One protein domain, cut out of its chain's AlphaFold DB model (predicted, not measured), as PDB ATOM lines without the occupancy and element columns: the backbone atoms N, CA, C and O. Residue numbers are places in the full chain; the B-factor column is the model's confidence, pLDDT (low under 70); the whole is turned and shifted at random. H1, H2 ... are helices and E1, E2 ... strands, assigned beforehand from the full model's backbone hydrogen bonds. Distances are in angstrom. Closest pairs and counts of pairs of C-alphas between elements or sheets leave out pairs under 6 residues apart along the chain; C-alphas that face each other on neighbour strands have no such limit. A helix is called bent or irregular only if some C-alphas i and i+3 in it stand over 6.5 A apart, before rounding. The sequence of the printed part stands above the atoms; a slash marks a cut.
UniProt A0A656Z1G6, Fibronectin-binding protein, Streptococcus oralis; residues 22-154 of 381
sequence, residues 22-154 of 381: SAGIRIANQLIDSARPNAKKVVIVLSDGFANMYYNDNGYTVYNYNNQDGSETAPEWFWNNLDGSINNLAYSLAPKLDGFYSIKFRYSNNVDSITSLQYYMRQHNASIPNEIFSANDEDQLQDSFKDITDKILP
ATOM      1  N   SER A  22     111.559   4.424 -17.045       87.25
ATOM      2  CA  SER A  22     112.780   5.245 -17.130       87.25
ATOM      3  C   SER A  22     112.847   6.317 -16.029       87.25
ATOM      4  O   SER A  22     113.906   6.565 -15.452       87.25
ATOM      5  N   ALA A  23     111.704   6.901 -15.655       88.38
ATOM      6  CA  ALA A  23     111.623   7.872 -14.570       88.38
ATOM      7  C   ALA A  23     111.950   7.246 -13.209       88.38
ATOM      8  O   ALA A  23     112.731   7.818 -12.449       88.38
ATOM      9  N   GLY A  24     111.404   6.058 -12.928       89.88
ATOM     10  CA  GLY A  24     111.700   5.314 -11.704       89.88
ATOM     11  C   GLY A  24     113.190   4.994 -11.572       89.88
ATOM     12  O   GLY A  24     113.792   5.258 -10.533       89.88
ATOM     13  N   ILE A  25     113.822   4.521 -12.651       91.81
ATOM     14  CA  ILE A  25     115.261   4.208 -12.665       91.81
ATOM     15  C   ILE A  25     116.125   5.469 -12.541       91.81
ATOM     16  O   ILE A  25     117.168   5.453 -11.882       91.81
ATOM     17  N   ARG A  26     115.690   6.598 -13.109       91.25
ATOM     18  CA  ARG A  26     116.361   7.890 -12.916       91.25
ATOM     19  C   ARG A  26     116.337   8.337 -11.451       91.25
ATOM     20  O   ARG A  26     117.373   8.760 -10.943       91.25
ATOM     21  N   ILE A  27     115.197   8.216 -10.770       91.06
ATOM     22  CA  ILE A  27     115.087   8.529  -9.334       91.06
ATOM     23  C   ILE A  27     115.944   7.560  -8.512       91.06
ATOM     24  O   ILE A  27     116.663   7.993  -7.614       91.06
ATOM     25  N   ALA A  28     115.937   6.267  -8.848       92.62
ATOM     26  CA  ALA A  28     116.786   5.281  -8.184       92.62
ATOM     27  C   ALA A  28     118.274   5.656  -8.277       92.62
ATOM     28  O   ALA A  28     118.955   5.658  -7.258       92.62
ATOM     29  N   ASN A  29     118.760   6.063  -9.457       92.31
ATOM     30  CA  ASN A  29     120.126   6.574  -9.628       92.31
ATOM     31  C   ASN A  29     120.440   7.738  -8.670       92.31
ATOM     32  O   ASN A  29     121.471   7.716  -8.001       92.31
ATOM     33  N   GLN A  30     119.538   8.718  -8.560       91.44
ATOM     34  CA  GLN A  30     119.720   9.874  -7.673       91.44
ATOM     35  C   GLN A  30     119.764   9.476  -6.192       91.44
ATOM     36  O   GLN A  30     120.609   9.958  -5.440       91.44
ATOM     37  N   LEU A  31     118.868   8.581  -5.767       92.81
ATOM     38  CA  LEU A  31     118.817   8.106  -4.384       92.81
ATOM     39  C   LEU A  31     120.061   7.289  -4.026       92.81
ATOM     40  O   LEU A  31     120.635   7.485  -2.956       92.81
ATOM     41  N   ILE A  32     120.509   6.422  -4.934       91.94
ATOM     42  CA  ILE A  32     121.707   5.599  -4.762       91.94
ATOM     43  C   ILE A  32     122.972   6.455  -4.625       91.94
ATOM     44  O   ILE A  32     123.801   6.155  -3.768       91.94
ATOM     45  N   ASP A  33     123.087   7.553  -5.373       88.75
ATOM     46  CA  ASP A  33     124.221   8.481  -5.250       88.75
ATOM     47  C   ASP A  33     124.254   9.214  -3.898       88.75
ATOM     48  O   ASP A  33     125.323   9.583  -3.412       88.75
ATOM     49  N   SER A  34     123.095   9.383  -3.253       88.19
ATOM     50  CA  SER A  34     122.988   9.954  -1.904       88.19
ATOM     51  C   SER A  34     123.144   8.927  -0.773       88.19
ATOM     52  O   SER A  34     123.198   9.294   0.405       88.19
ATOM     53  N   ALA A  35     123.200   7.631  -1.102       87.31
ATOM     54  CA  ALA A  35     123.280   6.570  -0.111       87.31
ATOM     55  C   ALA A  35     124.650   6.547   0.584       87.31
ATOM     56  O   ALA A  35     125.681   6.927   0.026       87.31
ATOM     57  N   ARG A  36     124.684   6.042   1.824       85.69
ATOM     58  CA  ARG A  36     125.942   5.884   2.572       85.69
ATOM     59  C   ARG A  36     126.909   4.997   1.767       85.69
ATOM     60  O   ARG A  36     126.477   3.935   1.312       85.69
ATOM     61  N   PRO A  37     128.207   5.345   1.653       79.00
ATOM     62  CA  PRO A  37     129.144   4.624   0.784       79.00
ATOM     63  C   PRO A  37     129.172   3.110   1.020       79.00
ATOM     64  O   PRO A  37     129.079   2.338   0.067       79.00
ATOM     65  N   ASN A  38     129.180   2.697   2.291       76.88
ATOM     66  CA  ASN A  38     129.305   1.297   2.709       76.88
ATOM     67  C   ASN A  38     127.959   0.571   2.874       76.88
ATOM     68  O   ASN A  38     127.930  -0.552   3.372       76.88
ATOM     69  N   ALA A  39     126.834   1.209   2.539       80.81
ATOM     70  CA  ALA A  39     125.551   0.522   2.551       80.81
ATOM     71  C   ALA A  39     125.423  -0.372   1.316       80.81
ATOM     72  O   ALA A  39     125.829   0.033   0.220       80.81
ATOM     73  N   LYS A  40     124.796  -1.541   1.507       79.69
ATOM     74  CA  LYS A  40     124.269  -2.338   0.402       79.69
ATOM     75  C   LYS A  40     123.192  -1.546  -0.332       79.69
ATOM     76  O   LYS A  40     122.339  -0.923   0.302       79.69
ATOM     77  N   LYS A  41     123.224  -1.592  -1.655       90.44
ATOM     78  CA  LYS A  41     122.363  -0.823  -2.547       90.44
ATOM     79  C   LYS A  41     121.571  -1.790  -3.406       90.44
ATOM     80  O   LYS A  41     122.127  -2.460  -4.269       90.44
ATOM     81  N   VAL A  42     120.274  -1.883  -3.150       92.12
ATOM     82  CA  VAL A  42     119.373  -2.774  -3.882       92.12
ATOM     83  C   VAL A  42     118.225  -1.962  -4.452       92.12
ATOM     84  O   VAL A  42     117.703  -1.070  -3.785       92.12
ATOM     85  N   VAL A  43     117.834  -2.278  -5.683       94.81
ATOM     86  CA  VAL A  43     116.650  -1.712  -6.329       94.81
ATOM     87  C   VAL A  43     115.670  -2.840  -6.621       94.81
ATOM     88  O   VAL A  43     116.055  -3.873  -7.166       94.81
ATOM     89  N   ILE A  44     114.407  -2.626  -6.254       94.81
ATOM     90  CA  ILE A  44     113.295  -3.535  -6.535       94.81
ATOM     91  C   ILE A  44     112.286  -2.763  -7.384       94.81
ATOM     92  O   ILE A  44     111.770  -1.736  -6.947       94.81
ATOM     93  N   VAL A  45     112.026  -3.238  -8.601       94.25
ATOM     94  CA  VAL A  45     111.045  -2.638  -9.515       94.25
ATOM     95  C   VAL A  45     109.754  -3.443  -9.465       94.25
ATOM     96  O   VAL A  45     109.754  -4.628  -9.775       94.25
ATOM     97  N   LEU A  46     108.643  -2.803  -9.118       92.88
ATOM     98  CA  LEU A  46     107.305  -3.390  -9.198       92.88
ATOM     99  C   LEU A  46     106.550  -2.714 -10.342       92.88
ATOM    100  O   LEU A  46     106.395  -1.493 -10.330       92.88
ATOM    101  N   SER A  47     106.110  -3.487 -11.332       89.06
ATOM    102  CA  SER A  47     105.321  -2.975 -12.454       89.06
ATOM    103  C   SER A  47     104.497  -4.093 -13.099       89.06
ATOM    104  O   SER A  47     104.815  -5.273 -12.958       89.06
ATOM    105  N   ASP A  48     103.452  -3.713 -13.824       84.94
ATOM    106  CA  ASP A  48     102.665  -4.598 -14.686       84.94
ATOM    107  C   ASP A  48     103.380  -4.972 -15.990       84.94
ATOM    108  O   ASP A  48     102.832  -5.724 -16.782       84.94
ATOM    109  N   GLY A  49     104.610  -4.487 -16.190       80.38
ATOM    110  CA  GLY A  49     105.523  -4.871 -17.268       80.38
ATOM    111  C   GLY A  49     105.484  -3.975 -18.500       80.38
ATOM    112  O   GLY A  49     106.446  -3.999 -19.272       80.38
ATOM    113  N   PHE A  50     104.469  -3.123 -18.648       85.44
ATOM    114  CA  PHE A  50     104.298  -2.304 -19.842       85.44
ATOM    115  C   PHE A  50     104.610  -0.826 -19.589       85.44
ATOM    116  O   PHE A  50     103.853  -0.109 -18.939       85.44
ATOM    117  N   ALA A  51     105.722  -0.329 -20.141       87.50
ATOM    118  CA  ALA A  51     106.027   1.100 -20.123       87.50
ATOM    119  C   ALA A  51     105.451   1.811 -21.359       87.50
ATOM    120  O   ALA A  51     105.817   1.509 -22.494       87.50
ATOM    121  N   ASN A  52     104.607   2.821 -21.138       84.31
ATOM    122  CA  ASN A  52     104.025   3.663 -22.194       84.31
ATOM    123  C   ASN A  52     104.588   5.101 -22.197       84.31
ATOM    124  O   ASN A  52     104.113   5.961 -22.944       84.31
ATOM    125  N   MET A  53     105.617   5.360 -21.383       86.75
ATOM    126  CA  MET A  53     106.288   6.653 -21.256       86.75
ATOM    127  C   MET A  53     107.807   6.518 -21.108       86.75
ATOM    128  O   MET A  53     108.294   5.595 -20.453       86.75
ATOM    129  N   TYR A  54     108.545   7.505 -21.619       87.00
ATOM    130  CA  TYR A  54     109.961   7.728 -21.293       87.00
ATOM    131  C   TYR A  54     110.322   9.220 -21.327       87.00
ATOM    132  O   TYR A  54     109.542  10.037 -21.815       87.00
ATOM    133  N   TYR A  55     111.494   9.593 -20.809       83.44
ATOM    134  CA  TYR A  55     112.056  10.936 -21.013       83.44
ATOM    135  C   TYR A  55     112.987  10.962 -22.225       83.44
ATOM    136  O   TYR A  55     113.918  10.161 -22.290       83.44
ATOM    137  N   ASN A  56     112.783  11.902 -23.149       81.88
ATOM    138  CA  ASN A  56     113.755  12.156 -24.216       81.88
ATOM    139  C   ASN A  56     115.007  12.884 -23.689       81.88
ATOM    140  O   ASN A  56     115.054  13.303 -22.531       81.88
ATOM    141  N   ASP A  57     115.997  13.094 -24.558       78.94
ATOM    142  CA  ASP A  57     117.284  13.721 -24.210       78.94
ATOM    143  C   ASP A  57     117.158  15.142 -23.637       78.94
ATOM    144  O   ASP A  57     118.013  15.599 -22.883       78.94
ATOM    145  N   ASN A  58     116.063  15.838 -23.952       80.06
ATOM    146  CA  ASN A  58     115.764  17.169 -23.424       80.06
ATOM    147  C   ASN A  58     115.003  17.123 -22.083       80.06
ATOM    148  O   ASN A  58     114.613  18.162 -21.556       80.06
ATOM    149  N   GLY A  59     114.759  15.928 -21.536       74.94
ATOM    150  CA  GLY A  59     114.031  15.712 -20.288       74.94
ATOM    151  C   GLY A  59     112.509  15.810 -20.408       74.94
ATOM    152  O   GLY A  59     111.832  15.804 -19.382       74.94
ATOM    153  N   TYR A  60     111.956  15.887 -21.624       81.19
ATOM    154  CA  TYR A  60     110.506  15.905 -21.831       81.19
ATOM    155  C   TYR A  60     109.934  14.490 -21.833       81.19
ATOM    156  O   TYR A  60     110.504  13.584 -22.444       81.19
ATOM    157  N   THR A  61     108.770  14.315 -21.205       84.19
ATOM    158  CA  THR A  61     108.012  13.063 -21.274       84.19
ATOM    159  C   THR A  61     107.487  12.844 -22.688       84.19
ATOM    160  O   THR A  61     106.719  13.651 -23.214       84.19
ATOM    161  N   VAL A  62     107.863  11.719 -23.283       84.44
ATOM    162  CA  VAL A  62     107.280  11.193 -24.513       84.44
ATOM    163  C   VAL A  62     106.271  10.120 -24.125       84.44
ATOM    164  O   VAL A  62     106.624   9.141 -23.471       84.44
ATOM    165  N   TYR A  63     105.015  10.324 -24.516       82.69
ATOM    166  CA  TYR A  63     103.911   9.399 -24.268       82.69
ATOM    167  C   TYR A  63     103.552   8.635 -25.539       82.69
ATOM    168  O   TYR A  63     103.444   9.228 -26.618       82.69
ATOM    169  N   ASN A  64     103.321   7.333 -25.409       80.31
ATOM    170  CA  ASN A  64     102.757   6.532 -26.480       80.31
ATOM    171  C   ASN A  64     101.230   6.713 -26.552       80.31
ATOM    172  O   ASN A  64     100.466   6.034 -25.867       80.31
ATOM    173  N   TYR A  65     100.785   7.613 -27.427       68.44
ATOM    174  CA  TYR A  65      99.363   7.904 -27.642       68.44
ATOM    175  C   TYR A  65      98.576   6.777 -28.330       68.44
ATOM    176  O   TYR A  65      97.350   6.839 -28.334       68.44
ATOM    177  N   ASN A  66      99.235   5.744 -28.871       64.75
ATOM    178  CA  ASN A  66      98.535   4.614 -29.498       64.75
ATOM    179  C   ASN A  66      97.830   3.700 -28.481       64.75
ATOM    180  O   ASN A  66      97.063   2.840 -28.887       64.75
ATOM    181  N   ASN A  67      98.043   3.926 -27.184       62.97
ATOM    182  CA  ASN A  67      97.441   3.185 -26.078       62.97
ATOM    183  C   ASN A  67      96.349   4.010 -25.353       62.97
ATOM    184  O   ASN A  67      96.272   4.070 -24.128       62.97
ATOM    185  N   GLN A  68      95.526   4.756 -26.092       59.47
ATOM    186  CA  GLN A  68      94.383   5.467 -25.492       59.47
ATOM    187  C   GLN A  68      93.199   4.539 -25.181       59.47
ATOM    188  O   GLN A  68      92.338   4.891 -24.380       59.47
ATOM    189  N   ASP A  69      93.165   3.360 -25.799       60.72
ATOM    190  CA  ASP A  69      92.133   2.330 -25.672       60.72
ATOM    191  C   ASP A  69      92.513   1.190 -24.706       60.72
ATOM    192  O   ASP A  69      91.760   0.228 -24.569       60.72
ATOM    193  N   GLY A  70      93.664   1.291 -24.032       62.69
ATOM    194  CA  GLY A  70      94.213   0.227 -23.188       62.69
ATOM    195  C   GLY A  70      94.960  -0.860 -23.969       62.69
ATOM    196  O   GLY A  70      95.294  -1.894 -23.391       62.69
ATOM    197  N   SER A  71      95.216  -0.662 -25.270       67.06
ATOM    198  CA  SER A  71      96.049  -1.570 -26.055       67.06
ATOM    199  C   SER A  71      97.537  -1.420 -25.709       67.06
ATOM    200  O   SER A  71      98.142  -0.356 -25.844       67.06
ATOM    201  N   GLU A  72      98.187  -2.521 -25.330       75.19
ATOM    202  CA  GLU A  72      99.635  -2.556 -25.083       75.19
ATOM    203  C   GLU A  72     100.436  -2.561 -26.397       75.19
ATOM    204  O   GLU A  72     101.207  -3.469 -26.693       75.19
ATOM    205  N   THR A  73     100.227  -1.554 -27.245       75.69
ATOM    206  CA  THR A  73     100.880  -1.437 -28.552       75.69
ATOM    207  C   THR A  73     101.620  -0.114 -28.658       75.69
ATOM    208  O   THR A  73     101.092   0.935 -28.300       75.69
ATOM    209  N   ALA A  74     102.855  -0.134 -29.163       78.12
ATOM    210  CA  ALA A  74     103.609   1.080 -29.473       78.12
ATOM    211  C   ALA A  74     104.347   0.927 -30.808       78.12
ATOM    212  O   ALA A  74     104.698  -0.193 -31.192       78.12
ATOM    213  N   PRO A  75     104.587   2.034 -31.531       83.81
ATOM    214  CA  PRO A  75     105.360   1.997 -32.763       83.81
ATOM    215  C   PRO A  75     106.833   1.676 -32.474       83.81
ATOM    216  O   PRO A  75     107.361   2.040 -31.428       83.81
ATOM    217  N   GLU A  76     107.526   1.057 -33.428       86.00
ATOM    218  CA  GLU A  76     108.925   0.619 -33.269       86.00
ATOM    219  C   GLU A  76     109.871   1.750 -32.833       86.00
ATOM    220  O   GLU A  76     110.715   1.562 -31.960       86.00
ATOM    221  N   TRP A  77     109.690   2.963 -33.370       88.00
ATOM    222  CA  TRP A  77     110.494   4.116 -32.957       88.00
ATOM    223  C   TRP A  77     110.354   4.410 -31.459       88.00
ATOM    224  O   TRP A  77     111.317   4.856 -30.844       88.00
ATOM    225  N   PHE A  78     109.184   4.171 -30.858       88.38
ATOM    226  CA  PHE A  78     108.972   4.387 -29.429       88.38
ATOM    227  C   PHE A  78     109.778   3.370 -28.623       88.38
ATOM    228  O   PHE A  78     110.521   3.775 -27.731       88.38
ATOM    229  N   TRP A  79     109.702   2.086 -28.993       86.44
ATOM    230  CA  TRP A  79     110.469   1.017 -28.348       86.44
ATOM    231  C   TRP A  79     111.972   1.253 -28.437       86.44
ATOM    232  O   TRP A  79     112.645   1.226 -27.413       86.44
ATOM    233  N   ASN A  80     112.479   1.613 -29.618       89.50
ATOM    234  CA  ASN A  80     113.902   1.895 -29.812       89.50
ATOM    235  C   ASN A  80     114.404   3.037 -28.912       89.50
ATOM    236  O   ASN A  80     115.507   2.968 -28.370       89.50
ATOM    237  N   ASN A  81     113.601   4.090 -28.726       90.44
ATOM    238  CA  ASN A  81     113.975   5.204 -27.851       90.44
ATOM    239  C   ASN A  81     113.831   4.858 -26.359       90.44
ATOM    240  O   ASN A  81     114.682   5.251 -25.561       90.44
ATOM    241  N   LEU A  82     112.787   4.115 -25.975       89.75
ATOM    242  CA  LEU A  82     112.618   3.633 -24.605       89.75
ATOM    243  C   LEU A  82     113.771   2.702 -24.208       89.75
ATOM    244  O   LEU A  82     114.372   2.916 -23.157       89.75
ATOM    245  N   ASP A  83     114.113   1.721 -25.044       90.88
ATOM    246  CA  ASP A  83     115.227   0.799 -24.797       90.88
ATOM    247  C   ASP A  83     116.556   1.550 -24.708       90.88
ATOM    248  O   ASP A  83     117.338   1.311 -23.789       90.88
ATOM    249  N   GLY A  84     116.791   2.529 -25.592       92.19
ATOM    250  CA  GLY A  84     117.952   3.416 -25.498       92.19
ATOM    251  C   GLY A  84     118.017   4.165 -24.160       92.19
ATOM    252  O   GLY A  84     119.070   4.213 -23.520       92.19
ATOM    253  N   SER A  85     116.883   4.697 -23.694       90.56
ATOM    254  CA  SER A  85     116.771   5.382 -22.400       90.56
ATOM    255  C   SER A  85     117.050   4.441 -21.220       90.56
ATOM    256  O   SER A  85     117.865   4.755 -20.349       90.56
ATOM    257  N   ILE A  86     116.429   3.256 -21.214       91.62
ATOM    258  CA  ILE A  86     116.624   2.217 -20.195       91.62
ATOM    259  C   ILE A  86     118.090   1.781 -20.150       91.62
ATOM    260  O   ILE A  86     118.671   1.725 -19.067       91.62
ATOM    261  N   ASN A  87     118.700   1.522 -21.305       95.00
ATOM    262  CA  ASN A  87     120.094   1.113 -21.410       95.00
ATOM    263  C   ASN A  87     121.044   2.161 -20.807       95.00
ATOM    264  O   ASN A  87     121.881   1.832 -19.966       95.00
ATOM    265  N   ASN A  88     120.874   3.437 -21.168       93.62
ATOM    266  CA  ASN A  88     121.696   4.533 -20.646       93.62
ATOM    267  C   ASN A  88     121.573   4.685 -19.120       93.62
ATOM    268  O   ASN A  88     122.560   4.927 -18.417       93.62
ATOM    269  N   LEU A  89     120.361   4.523 -18.586       93.50
ATOM    270  CA  LEU A  89     120.119   4.579 -17.145       93.50
ATOM    271  C   LEU A  89     120.693   3.357 -16.414       93.50
ATOM    272  O   LEU A  89     121.282   3.517 -15.342       93.50
ATOM    273  N   ALA A  90     120.559   2.165 -16.997       95.69
ATOM    274  CA  ALA A  90     121.113   0.921 -16.472       95.69
ATOM    275  C   ALA A  90     122.647   0.949 -16.445       95.69
ATOM    276  O   ALA A  90     123.236   0.533 -15.450       95.69
ATOM    277  N   TYR A  91     123.288   1.520 -17.471       96.31
ATOM    278  CA  TYR A  91     124.740   1.729 -17.522       96.31
ATOM    279  C   TYR A  91     125.256   2.496 -16.298       96.31
ATOM    280  O   TYR A  91     126.288   2.154 -15.726       96.31
ATOM    281  N   SER A  92     124.503   3.508 -15.858       94.50
ATOM    282  CA  SER A  92     124.863   4.317 -14.688       94.50
ATOM    283  C   SER A  92     124.514   3.639 -13.361       94.50
ATOM    284  O   SER A  92     125.222   3.829 -12.371       94.50
ATOM    285  N   LEU A  93     123.421   2.872 -13.325       95.75
ATOM    286  CA  LEU A  93     122.886   2.292 -12.094       95.75
ATOM    287  C   LEU A  93     123.566   0.974 -11.721       95.75
ATOM    288  O   LEU A  93     123.977   0.803 -10.577       95.75
ATOM    289  N   ALA A  94     123.686   0.042 -12.668       96.25
ATOM    290  CA  ALA A  94     124.103  -1.336 -12.409       96.25
ATOM    291  C   ALA A  94     125.462  -1.464 -11.695       96.25
ATOM    292  O   ALA A  94     125.552  -2.271 -10.767       96.25
ATOM    293  N   PRO A  95     126.500  -0.663 -12.018       94.44
ATOM    294  CA  PRO A  95     127.784  -0.731 -11.314       94.44
ATOM    295  C   PRO A  95     127.716  -0.306  -9.840       94.44
ATOM    296  O   PRO A  95     128.640  -0.587  -9.081       94.44
ATOM    297  N   LYS A  96     126.649   0.393  -9.432       93.62
ATOM    298  CA  LYS A  96     126.467   0.918  -8.070       93.62
ATOM    299  C   LYS A  96     125.644  -0.010  -7.177       93.62
ATOM    300  O   LYS A  96     125.517   0.279  -5.990       93.62
ATOM    301  N   LEU A  97     125.036  -1.057  -7.731       93.06
ATOM    302  CA  LEU A  97     124.134  -1.941  -6.997       93.06
ATOM    303  C   LEU A  97     124.838  -3.204  -6.502       93.06
ATOM    304  O   LEU A  97     125.788  -3.684  -7.107       93.06
ATOM    305  N   ASP A  98     124.287  -3.767  -5.432       89.75
ATOM    306  CA  ASP A  98     124.595  -5.091  -4.890       89.75
ATOM    307  C   ASP A  98     123.517  -6.127  -5.250       89.75
ATOM    308  O   ASP A  98     123.685  -7.317  -4.992       89.75
ATOM    309  N   GLY A  99     122.393  -5.681  -5.813       92.38
ATOM    310  CA  GLY A  99     121.292  -6.526  -6.260       92.38
ATOM    311  C   GLY A  99     120.233  -5.721  -7.006       92.38
ATOM    312  O   GLY A  99     119.962  -4.563  -6.679       92.38
ATOM    313  N   PHE A 100     119.631  -6.341  -8.013       95.12
ATOM    314  CA  PHE A 100     118.524  -5.781  -8.772       95.12
ATOM    315  C   PHE A 100     117.416  -6.826  -8.884       95.12
ATOM    316  O   PHE A 100     117.651  -7.954  -9.300       95.12
ATOM    317  N   TYR A 101     116.198  -6.464  -8.507       95.50
ATOM    318  CA  TYR A 101     115.063  -7.379  -8.552       95.50
ATOM    319  C   TYR A 101     113.884  -6.706  -9.229       95.50
ATOM    320  O   TYR A 101     113.747  -5.480  -9.218       95.50
ATOM    321  N   SER A 102     113.017  -7.498  -9.842       94.50
ATOM    322  CA  SER A 102     111.782  -6.988 -10.425       94.50
ATOM    323  C   SER A 102     110.623  -7.933 -10.162       94.50
ATOM    324  O   SER A 102     110.807  -9.144 -10.167       94.50
ATOM    325  N   ILE A 103     109.430  -7.385  -9.963       94.62
ATOM    326  CA  ILE A 103     108.184  -8.134  -9.826       94.62
ATOM    327  C   ILE A 103     107.245  -7.676 -10.938       94.62
ATOM    328  O   ILE A 103     106.876  -6.502 -11.010       94.62
ATOM    329  N   LYS A 104     106.860  -8.625 -11.791       92.56
ATOM    330  CA  LYS A 104     105.803  -8.482 -12.791       92.56
ATOM    331  C   LYS A 104     104.457  -8.741 -12.121       92.56
ATOM    332  O   LYS A 104     104.142  -9.893 -11.825       92.56
ATOM    333  N   PHE A 105     103.686  -7.692 -11.849       90.69
ATOM    334  CA  PHE A 105     102.403  -7.806 -11.152       90.69
ATOM    335  C   PHE A 105     101.221  -7.661 -12.109       90.69
ATOM    336  O   PHE A 105     101.059  -6.614 -12.720       90.69
ATOM    337  N   ARG A 106     100.379  -8.695 -12.225       85.12
ATOM    338  CA  ARG A 106      99.258  -8.758 -13.188       85.12
ATOM    339  C   ARG A 106      99.691  -8.530 -14.645       85.12
ATOM    340  O   ARG A 106      98.991  -7.890 -15.423       85.12
ATOM    341  N   TYR A 107     100.848  -9.079 -15.000       83.38
ATOM    342  CA  TYR A 107     101.453  -8.978 -16.326       83.38
ATOM    343  C   TYR A 107     100.606  -9.664 -17.409       83.38
ATOM    344  O   TYR A 107     100.194 -10.813 -17.245       83.38
ATOM    345  N   SER A 108     100.369  -8.982 -18.533       75.06
ATOM    346  CA  SER A 108      99.454  -9.441 -19.592       75.06
ATOM    347  C   SER A 108     100.132 -10.204 -20.750       75.06
ATOM    348  O   SER A 108      99.449 -10.668 -21.663       75.06
ATOM    349  N   ASN A 109     101.460 -10.394 -20.704       67.50
ATOM    350  CA  ASN A 109     102.299 -11.065 -21.715       67.50
ATOM    351  C   ASN A 109     102.462 -10.373 -23.080       67.50
ATOM    352  O   ASN A 109     103.178 -10.918 -23.922       67.50
ATOM    353  N   ASN A 110     101.872  -9.199 -23.317       69.31
ATOM    354  CA  ASN A 110     101.930  -8.574 -24.642       69.31
ATOM    355  C   ASN A 110     103.207  -7.759 -24.876       69.31
ATOM    356  O   ASN A 110     103.740  -7.782 -25.986       69.31
ATOM    357  N   VAL A 111     103.726  -7.070 -23.855       72.19
ATOM    358  CA  VAL A 111     104.958  -6.276 -23.960       72.19
ATOM    359  C   VAL A 111     105.706  -6.223 -22.629       72.19
ATOM    360  O   VAL A 111     105.105  -5.993 -21.587       72.19
ATOM    361  N   ASP A 112     107.036  -6.366 -22.674       83.44
ATOM    362  CA  ASP A 112     107.863  -6.591 -21.485       83.44
ATOM    363  C   ASP A 112     109.050  -5.629 -21.338       83.44
ATOM    364  O   ASP A 112     110.206  -5.959 -21.619       83.44
ATOM    365  N   SER A 113     108.788  -4.426 -20.837       86.75
ATOM    366  CA  SER A 113     109.849  -3.457 -20.551       86.75
ATOM    367  C   SER A 113     110.712  -3.855 -19.340       86.75
ATOM    368  O   SER A 113     111.852  -3.398 -19.223       86.75
ATOM    369  N   ILE A 114     110.211  -4.722 -18.446       90.19
ATOM    370  CA  ILE A 114     110.987  -5.252 -17.309       90.19
ATOM    371  C   ILE A 114     112.113  -6.159 -17.811       90.19
ATOM    372  O   ILE A 114     113.241  -6.046 -17.332       90.19
ATOM    373  N   THR A 115     111.840  -7.041 -18.773       89.69
ATOM    374  CA  THR A 115     112.864  -7.948 -19.314       89.69
ATOM    375  C   THR A 115     113.973  -7.183 -20.042       89.69
ATOM    376  O   THR A 115     115.146  -7.497 -19.829       89.69
ATOM    377  N   SER A 116     113.650  -6.132 -20.809       90.25
ATOM    378  CA  SER A 116     114.669  -5.243 -21.402       90.25
ATOM    379  C   SER A 116     115.552  -4.597 -20.331       90.25
ATOM    380  O   SER A 116     116.781  -4.621 -20.424       90.25
ATOM    381  N   LEU A 117     114.949  -4.064 -19.264       92.44
ATOM    382  CA  LEU A 117     115.696  -3.481 -18.150       92.44
ATOM    383  C   LEU A 117     116.596  -4.517 -17.464       92.44
ATOM    384  O   LEU A 117     117.780  -4.251 -17.256       92.44
ATOM    385  N   GLN A 118     116.076  -5.709 -17.164       93.81
ATOM    386  CA  GLN A 118     116.847  -6.804 -16.574       93.81
ATOM    387  C   GLN A 118     118.064  -7.159 -17.438       93.81
ATOM    388  O   GLN A 118     119.175  -7.314 -16.921       93.81
ATOM    389  N   TYR A 119     117.860  -7.256 -18.753       95.06
ATOM    390  CA  TYR A 119     118.905  -7.544 -19.724       95.06
ATOM    391  C   TYR A 119     120.033  -6.509 -19.664       95.06
ATOM    392  O   TYR A 119     121.192  -6.889 -19.482       95.06
ATOM    393  N   TYR A 120     119.714  -5.212 -19.727       96.38
ATOM    394  CA  TYR A 120     120.730  -4.158 -19.655       96.38
ATOM    395  C   TYR A 120     121.421  -4.092 -18.289       96.38
ATOM    396  O   TYR A 120     122.641  -3.944 -18.233       96.38
ATOM    397  N   MET A 121     120.695  -4.290 -17.182       95.94
ATOM    398  CA  MET A 121     121.311  -4.380 -15.851       95.94
ATOM    399  C   MET A 121     122.354  -5.507 -15.792       95.94
ATOM    400  O   MET A 121     123.448  -5.306 -15.269       95.94
ATOM    401  N   ARG A 122     122.059  -6.671 -16.392       95.19
ATOM    402  CA  ARG A 122     122.995  -7.805 -16.474       95.19
ATOM    403  C   ARG A 122     124.178  -7.525 -17.397       95.19
ATOM    404  O   ARG A 122     125.287  -7.950 -17.081       95.19
ATOM    405  N   GLN A 123     123.960  -6.850 -18.525       96.50
ATOM    406  CA  GLN A 123     125.047  -6.468 -19.428       96.50
ATOM    407  C   GLN A 123     126.065  -5.556 -18.738       96.50
ATOM    408  O   GLN A 123     127.267  -5.757 -18.891       96.50
ATOM    409  N   HIS A 124     125.585  -4.578 -17.968       96.88
ATOM    410  CA  HIS A 124     126.438  -3.577 -17.320       96.88
ATOM    411  C   HIS A 124     127.009  -4.037 -15.979       96.88
ATOM    412  O   HIS A 124     128.034  -3.518 -15.541       96.88
ATOM    413  N   ASN A 125     126.386  -5.025 -15.333       95.38
ATOM    414  CA  ASN A 125     126.940  -5.688 -14.160       95.38
ATOM    415  C   ASN A 125     126.446  -7.141 -14.056       95.38
ATOM    416  O   ASN A 125     125.409  -7.433 -13.463       95.38
ATOM    417  N   ALA A 126     127.220  -8.080 -14.599       92.00
ATOM    418  CA  ALA A 126     126.875  -9.503 -14.573       92.00
ATOM    419  C   ALA A 126     127.085 -10.174 -13.199       92.00
ATOM    420  O   ALA A 126     126.727 -11.339 -13.037       92.00
ATOM    421  N   SER A 127     127.700  -9.473 -12.237       88.19
ATOM    422  CA  SER A 127     128.102 -10.041 -10.942       88.19
ATOM    423  C   SER A 127     127.042  -9.924  -9.844       88.19
ATOM    424  O   SER A 127     127.164 -10.583  -8.813       88.19
ATOM    425  N   ILE A 128     126.001  -9.115 -10.059       89.88
ATOM    426  CA  ILE A 128     124.935  -8.903  -9.075       89.88
ATOM    427  C   ILE A 128     123.775  -9.883  -9.289       89.88
ATOM    428  O   ILE A 128     123.461 -10.223 -10.435       89.88
ATOM    429  N   PRO A 129     123.085 -10.304  -8.212       89.88
ATOM    430  CA  PRO A 129     121.779 -10.937  -8.322       89.88
ATOM    431  C   PRO A 129     120.830 -10.067  -9.150       89.88
ATOM    432  O   PRO A 129     120.703  -8.867  -8.898       89.88
ATOM    433  N   ASN A 130     120.204 -10.679 -10.154       92.94
ATOM    434  CA  ASN A 130     119.353 -10.003 -11.124       92.94
ATOM    435  C   ASN A 130     118.192 -10.915 -11.551       92.94
ATOM    436  O   ASN A 130     118.325 -11.697 -12.495       92.94
ATOM    437  N   GLU A 131     117.065 -10.846 -10.844       93.56
ATOM    438  CA  GLU A 131     115.960 -11.806 -10.981       93.56
ATOM    439  C   GLU A 131     114.603 -11.130 -11.197       93.56
ATOM    440  O   GLU A 131     114.332 -10.046 -10.673       93.56
ATOM    441  N   ILE A 132     113.739 -11.807 -11.957       93.00
ATOM    442  CA  ILE A 132     112.353 -11.408 -12.204       93.00
ATOM    443  C   ILE A 132     111.430 -12.400 -11.500       93.00
ATOM    444  O   ILE A 132     111.506 -13.604 -11.736       93.00
ATOM    445  N   PHE A 133     110.517 -11.866 -10.703       93.81
ATOM    446  CA  PHE A 133     109.415 -12.569 -10.061       93.81
ATOM    447  C   PHE A 133     108.107 -12.216 -10.769       93.81
ATOM    448  O   PHE A 133     108.024 -11.219 -11.490       93.81
ATOM    449  N   SER A 134     107.081 -13.041 -10.589       92.31
ATOM    450  CA  SER A 134     105.754 -12.816 -11.164       92.31
ATOM    451  C   SER A 134     104.688 -13.049 -10.105       92.31
ATOM    452  O   SER A 134     104.775 -14.015  -9.355       92.31
ATOM    453  N   ALA A 135     103.686 -12.178 -10.076       93.06
ATOM    454  CA  ALA A 135     102.558 -12.262  -9.159       93.06
ATOM    455  C   ALA A 135     101.272 -11.825  -9.870       93.06
ATOM    456  O   ALA A 135     101.258 -10.817 -10.572       93.06
ATOM    457  N   ASN A 136     100.180 -12.565  -9.696       92.00
ATOM    458  CA  ASN A 136      98.877 -12.248 -10.298       92.00
ATOM    459  C   ASN A 136      97.855 -11.739  -9.271       92.00
ATOM    460  O   ASN A 136      96.851 -11.118  -9.629       92.00
ATOM    461  N   ASP A 137      98.137 -11.959  -7.993       89.88
ATOM    462  CA  ASP A 137      97.310 -11.592  -6.853       89.88
ATOM    463  C   ASP A 137      98.180 -11.105  -5.685       89.88
ATOM    464  O   ASP A 137      99.411 -11.064  -5.766       89.88
ATOM    465  N   GLU A 138      97.516 -10.636  -4.630       90.00
ATOM    466  CA  GLU A 138      98.173 -10.045  -3.467       90.00
ATOM    467  C   GLU A 138      99.029 -11.060  -2.699       90.00
ATOM    468  O   GLU A 138     100.130 -10.710  -2.278       90.00
ATOM    469  N   ASP A 139      98.582 -12.311  -2.584       89.00
ATOM    470  CA  ASP A 139      99.312 -13.360  -1.867       89.00
ATOM    471  C   ASP A 139     100.630 -13.685  -2.589       89.00
ATOM    472  O   ASP A 139     101.704 -13.640  -1.992       89.00
ATOM    473  N   GLN A 140     100.589 -13.872  -3.912       91.88
ATOM    474  CA  GLN A 140     101.792 -14.084  -4.727       91.88
ATOM    475  C   GLN A 140     102.737 -12.875  -4.714       91.88
ATOM    476  O   GLN A 140     103.958 -13.022  -4.846       91.88
ATOM    477  N   LEU A 141     102.190 -11.662  -4.582       91.88
ATOM    478  CA  LEU A 141     102.986 -10.445  -4.456       91.88
ATOM    479  C   LEU A 141     103.720 -10.417  -3.109       91.88
ATOM    480  O   LEU A 141     104.912 -10.101  -3.079       91.88
ATOM    481  N   GLN A 142     103.037 -10.776  -2.020       84.31
ATOM    482  CA  GLN A 142     103.642 -10.912  -0.693       84.31
ATOM    483  C   GLN A 142     104.744 -11.980  -0.695       84.31
ATOM    484  O   GLN A 142     105.848 -11.700  -0.225       84.31
ATOM    485  N   ASP A 143     104.494 -13.144  -1.301       83.88
ATOM    486  CA  ASP A 143     105.487 -14.214  -1.451       83.88
ATOM    487  C   ASP A 143     106.711 -13.750  -2.257       83.88
ATOM    488  O   ASP A 143     107.849 -13.963  -1.846       83.88
ATOM    489  N   SER A 144     106.504 -13.018  -3.356       92.62
ATOM    490  CA  SER A 144     107.604 -12.468  -4.164       92.62
ATOM    491  C   SER A 144     108.466 -11.481  -3.371       92.62
ATOM    492  O   SER A 144     109.696 -11.526  -3.434       92.62
ATOM    493  N   PHE A 145     107.842 -10.584  -2.600       88.69
ATOM    494  CA  PHE A 145     108.584  -9.684  -1.719       88.69
ATOM    495  C   PHE A 145     109.315 -10.442  -0.621       88.69
ATOM    496  O   PHE A 145     110.444 -10.069  -0.297       88.69
ATOM    497  N   LYS A 146     108.712 -11.496  -0.068       81.88
ATOM    498  CA  LYS A 146     109.359 -12.355   0.918       81.88
ATOM    499  C   LYS A 146     110.604 -13.020   0.329       81.88
ATOM    500  O   LYS A 146     111.665 -12.902   0.931       81.88
ATOM    501  N   ASP A 147     110.515 -13.621  -0.852       83.81
ATOM    502  CA  ASP A 147     111.648 -14.274  -1.516       83.81
ATOM    503  C   ASP A 147     112.786 -13.292  -1.827       83.81
ATOM    504  O   ASP A 147     113.961 -13.584  -1.590       83.81
ATOM    505  N   ILE A 148     112.454 -12.103  -2.340       86.50
ATOM    506  CA  ILE A 148     113.434 -11.030  -2.569       86.50
ATOM    507  C   ILE A 148     114.082 -10.622  -1.248       86.50
ATOM    508  O   ILE A 148     115.303 -10.482  -1.161       86.50
ATOM    509  N   THR A 149     113.269 -10.448  -0.211       80.12
ATOM    510  CA  THR A 149     113.723 -10.063   1.120       80.12
ATOM    511  C   THR A 149     114.660 -11.126   1.685       80.12
ATOM    512  O   THR A 149     115.772 -10.773   2.050       80.12
ATOM    513  N   ASP A 150     114.318 -12.413   1.629       73.62
ATOM    514  CA  ASP A 150     115.176 -13.527   2.056       73.62
ATOM    515  C   ASP A 150     116.533 -13.535   1.317       73.62
ATOM    516  O   ASP A 150     117.578 -13.779   1.925       73.62
ATOM    517  N   LYS A 151     116.552 -13.182   0.023       77.06
ATOM    518  CA  LYS A 151     117.780 -13.068  -0.790       77.06
ATOM    519  C   LYS A 151     118.628 -11.837  -0.450       77.06
ATOM    520  O   LYS A 151     119.857 -11.892  -0.526       77.06
ATOM    521  N   ILE A 152     117.999 -10.726  -0.065       75.38
ATOM    522  CA  ILE A 152     118.680  -9.496   0.383       75.38
ATOM    523  C   ILE A 152     119.138  -9.615   1.848       75.38
ATOM    524  O   ILE A 152     120.143  -9.002   2.235       75.38
ATOM    525  N   LEU A 153     118.436 -10.432   2.643       62.97
ATOM    526  CA  LEU A 153     118.571 -10.626   4.087       62.97
ATOM    527  C   LEU A 153     119.626 -11.640   4.583       62.97
ATOM    528  O   LEU A 153     119.545 -12.022   5.752       62.97
ATOM    529  N   PRO A 154     120.762 -11.905   3.913       55.38
ATOM    530  CA  PRO A 154     121.978 -12.276   4.653       55.38
ATOM    531  C   PRO A 154     122.408 -11.257   5.751       55.38
ATOM    532  O   PRO A 154     123.483 -11.365   6.325       55.38
TER     533      PRO A 154
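Overview. This is residues 22 to 154 of the 381 residues of the protein "Fibronectin-binding protein" of Streptococcus oralis (UniProt A0A656Z1G6). A parallel sheet of three strands, E1, E4 and E5, is the middle of three layers, with helices on both of its faces: H1 and H3 on one, H4 on the other. H2 packs on both H1 and H3, and a small hairpin of E2 and E3 packs through E2 on residues 22 to 26 of H1 and 78 to 86 of H2. The printed part has 133 residues, with four named helices and five named strands in the order H1 E1 E2 E3 H2 E4 H3 E5 H4; the class is mixed, helices and strands. The larger sheet runs E1 E4 E5, and E2 and E3 are antiparallel. The whole is compact, with a radius of gyration of the C-alphas of 15.2 A and spans of 45 by 37 by 22 A.

Arrangement. H1, residues 22 to 33, is on the sheet of E1, residues 42 to 47, E4, residues 99 to 105, and E5, residues 130 to 135; the closest C-alphas of H1 and E1 are those of Ala 28 and Val 43, 7.2 A apart. E1 and E4 are parallel, with N 45 and O 101 at 2.9 A. E2, residues 53 to 55, and E3, residues 61 to 63, form a hairpin, with N 62 and O 54 at 2.8 A. H2, residues 76 to 96, touches H1 at a shallow tilt of 13 degrees, the same way; their closest C-alphas, of Asn 29 and Leu 93, are 5.7 A apart. H2 has a kink of 29 degrees near residue 90 and is irregular, but only just: C-alphas 92 and 95 are 6.7 A apart. It only grazes the larger sheet, with residues 93 to 96. H3, residues 113 to 124, touches H2 at a steep tilt of 45 degrees, the same way, closest at the C-alphas of Ala 90 and Met 121, 5.3 A. E4, H3 and E5 make a strand-helix-strand unit, two parallel neighbour strands with a helix between, and its crossover is right-handed. H3 lies over E4 and E5 at a height over the sheet of 9.4 A. E4 and E5 have N 133 and O 102 at 2.8 A. H4, residues 138 to 152, is on the opposite face from H3, over E4 at a height of 9.0 A. In H1, H3 and H4 every O i to N i+4 pair is within hydrogen-bond range; in H2, 14 of 17 are.

Along the chain. H1 begins at C-alpha 22, (112.780, 5.245, -17.130). H2 is 30.7 A long, H4 20.9 A and E4 19.6 A. H4 ends at C-alpha 152, (118.680, -9.496, 0.383).

Size, cuts and confidence. The C-alphas farthest apart, of Asn 38 and Asp 69, are 46.8 A apart. The printed part has no cut. The link from E3 to H2 is long. Its residues 65 to 71, with 109 to 110 and 153 to 154, are under 70 in pLDDT; the mean of the printed part is 86.4.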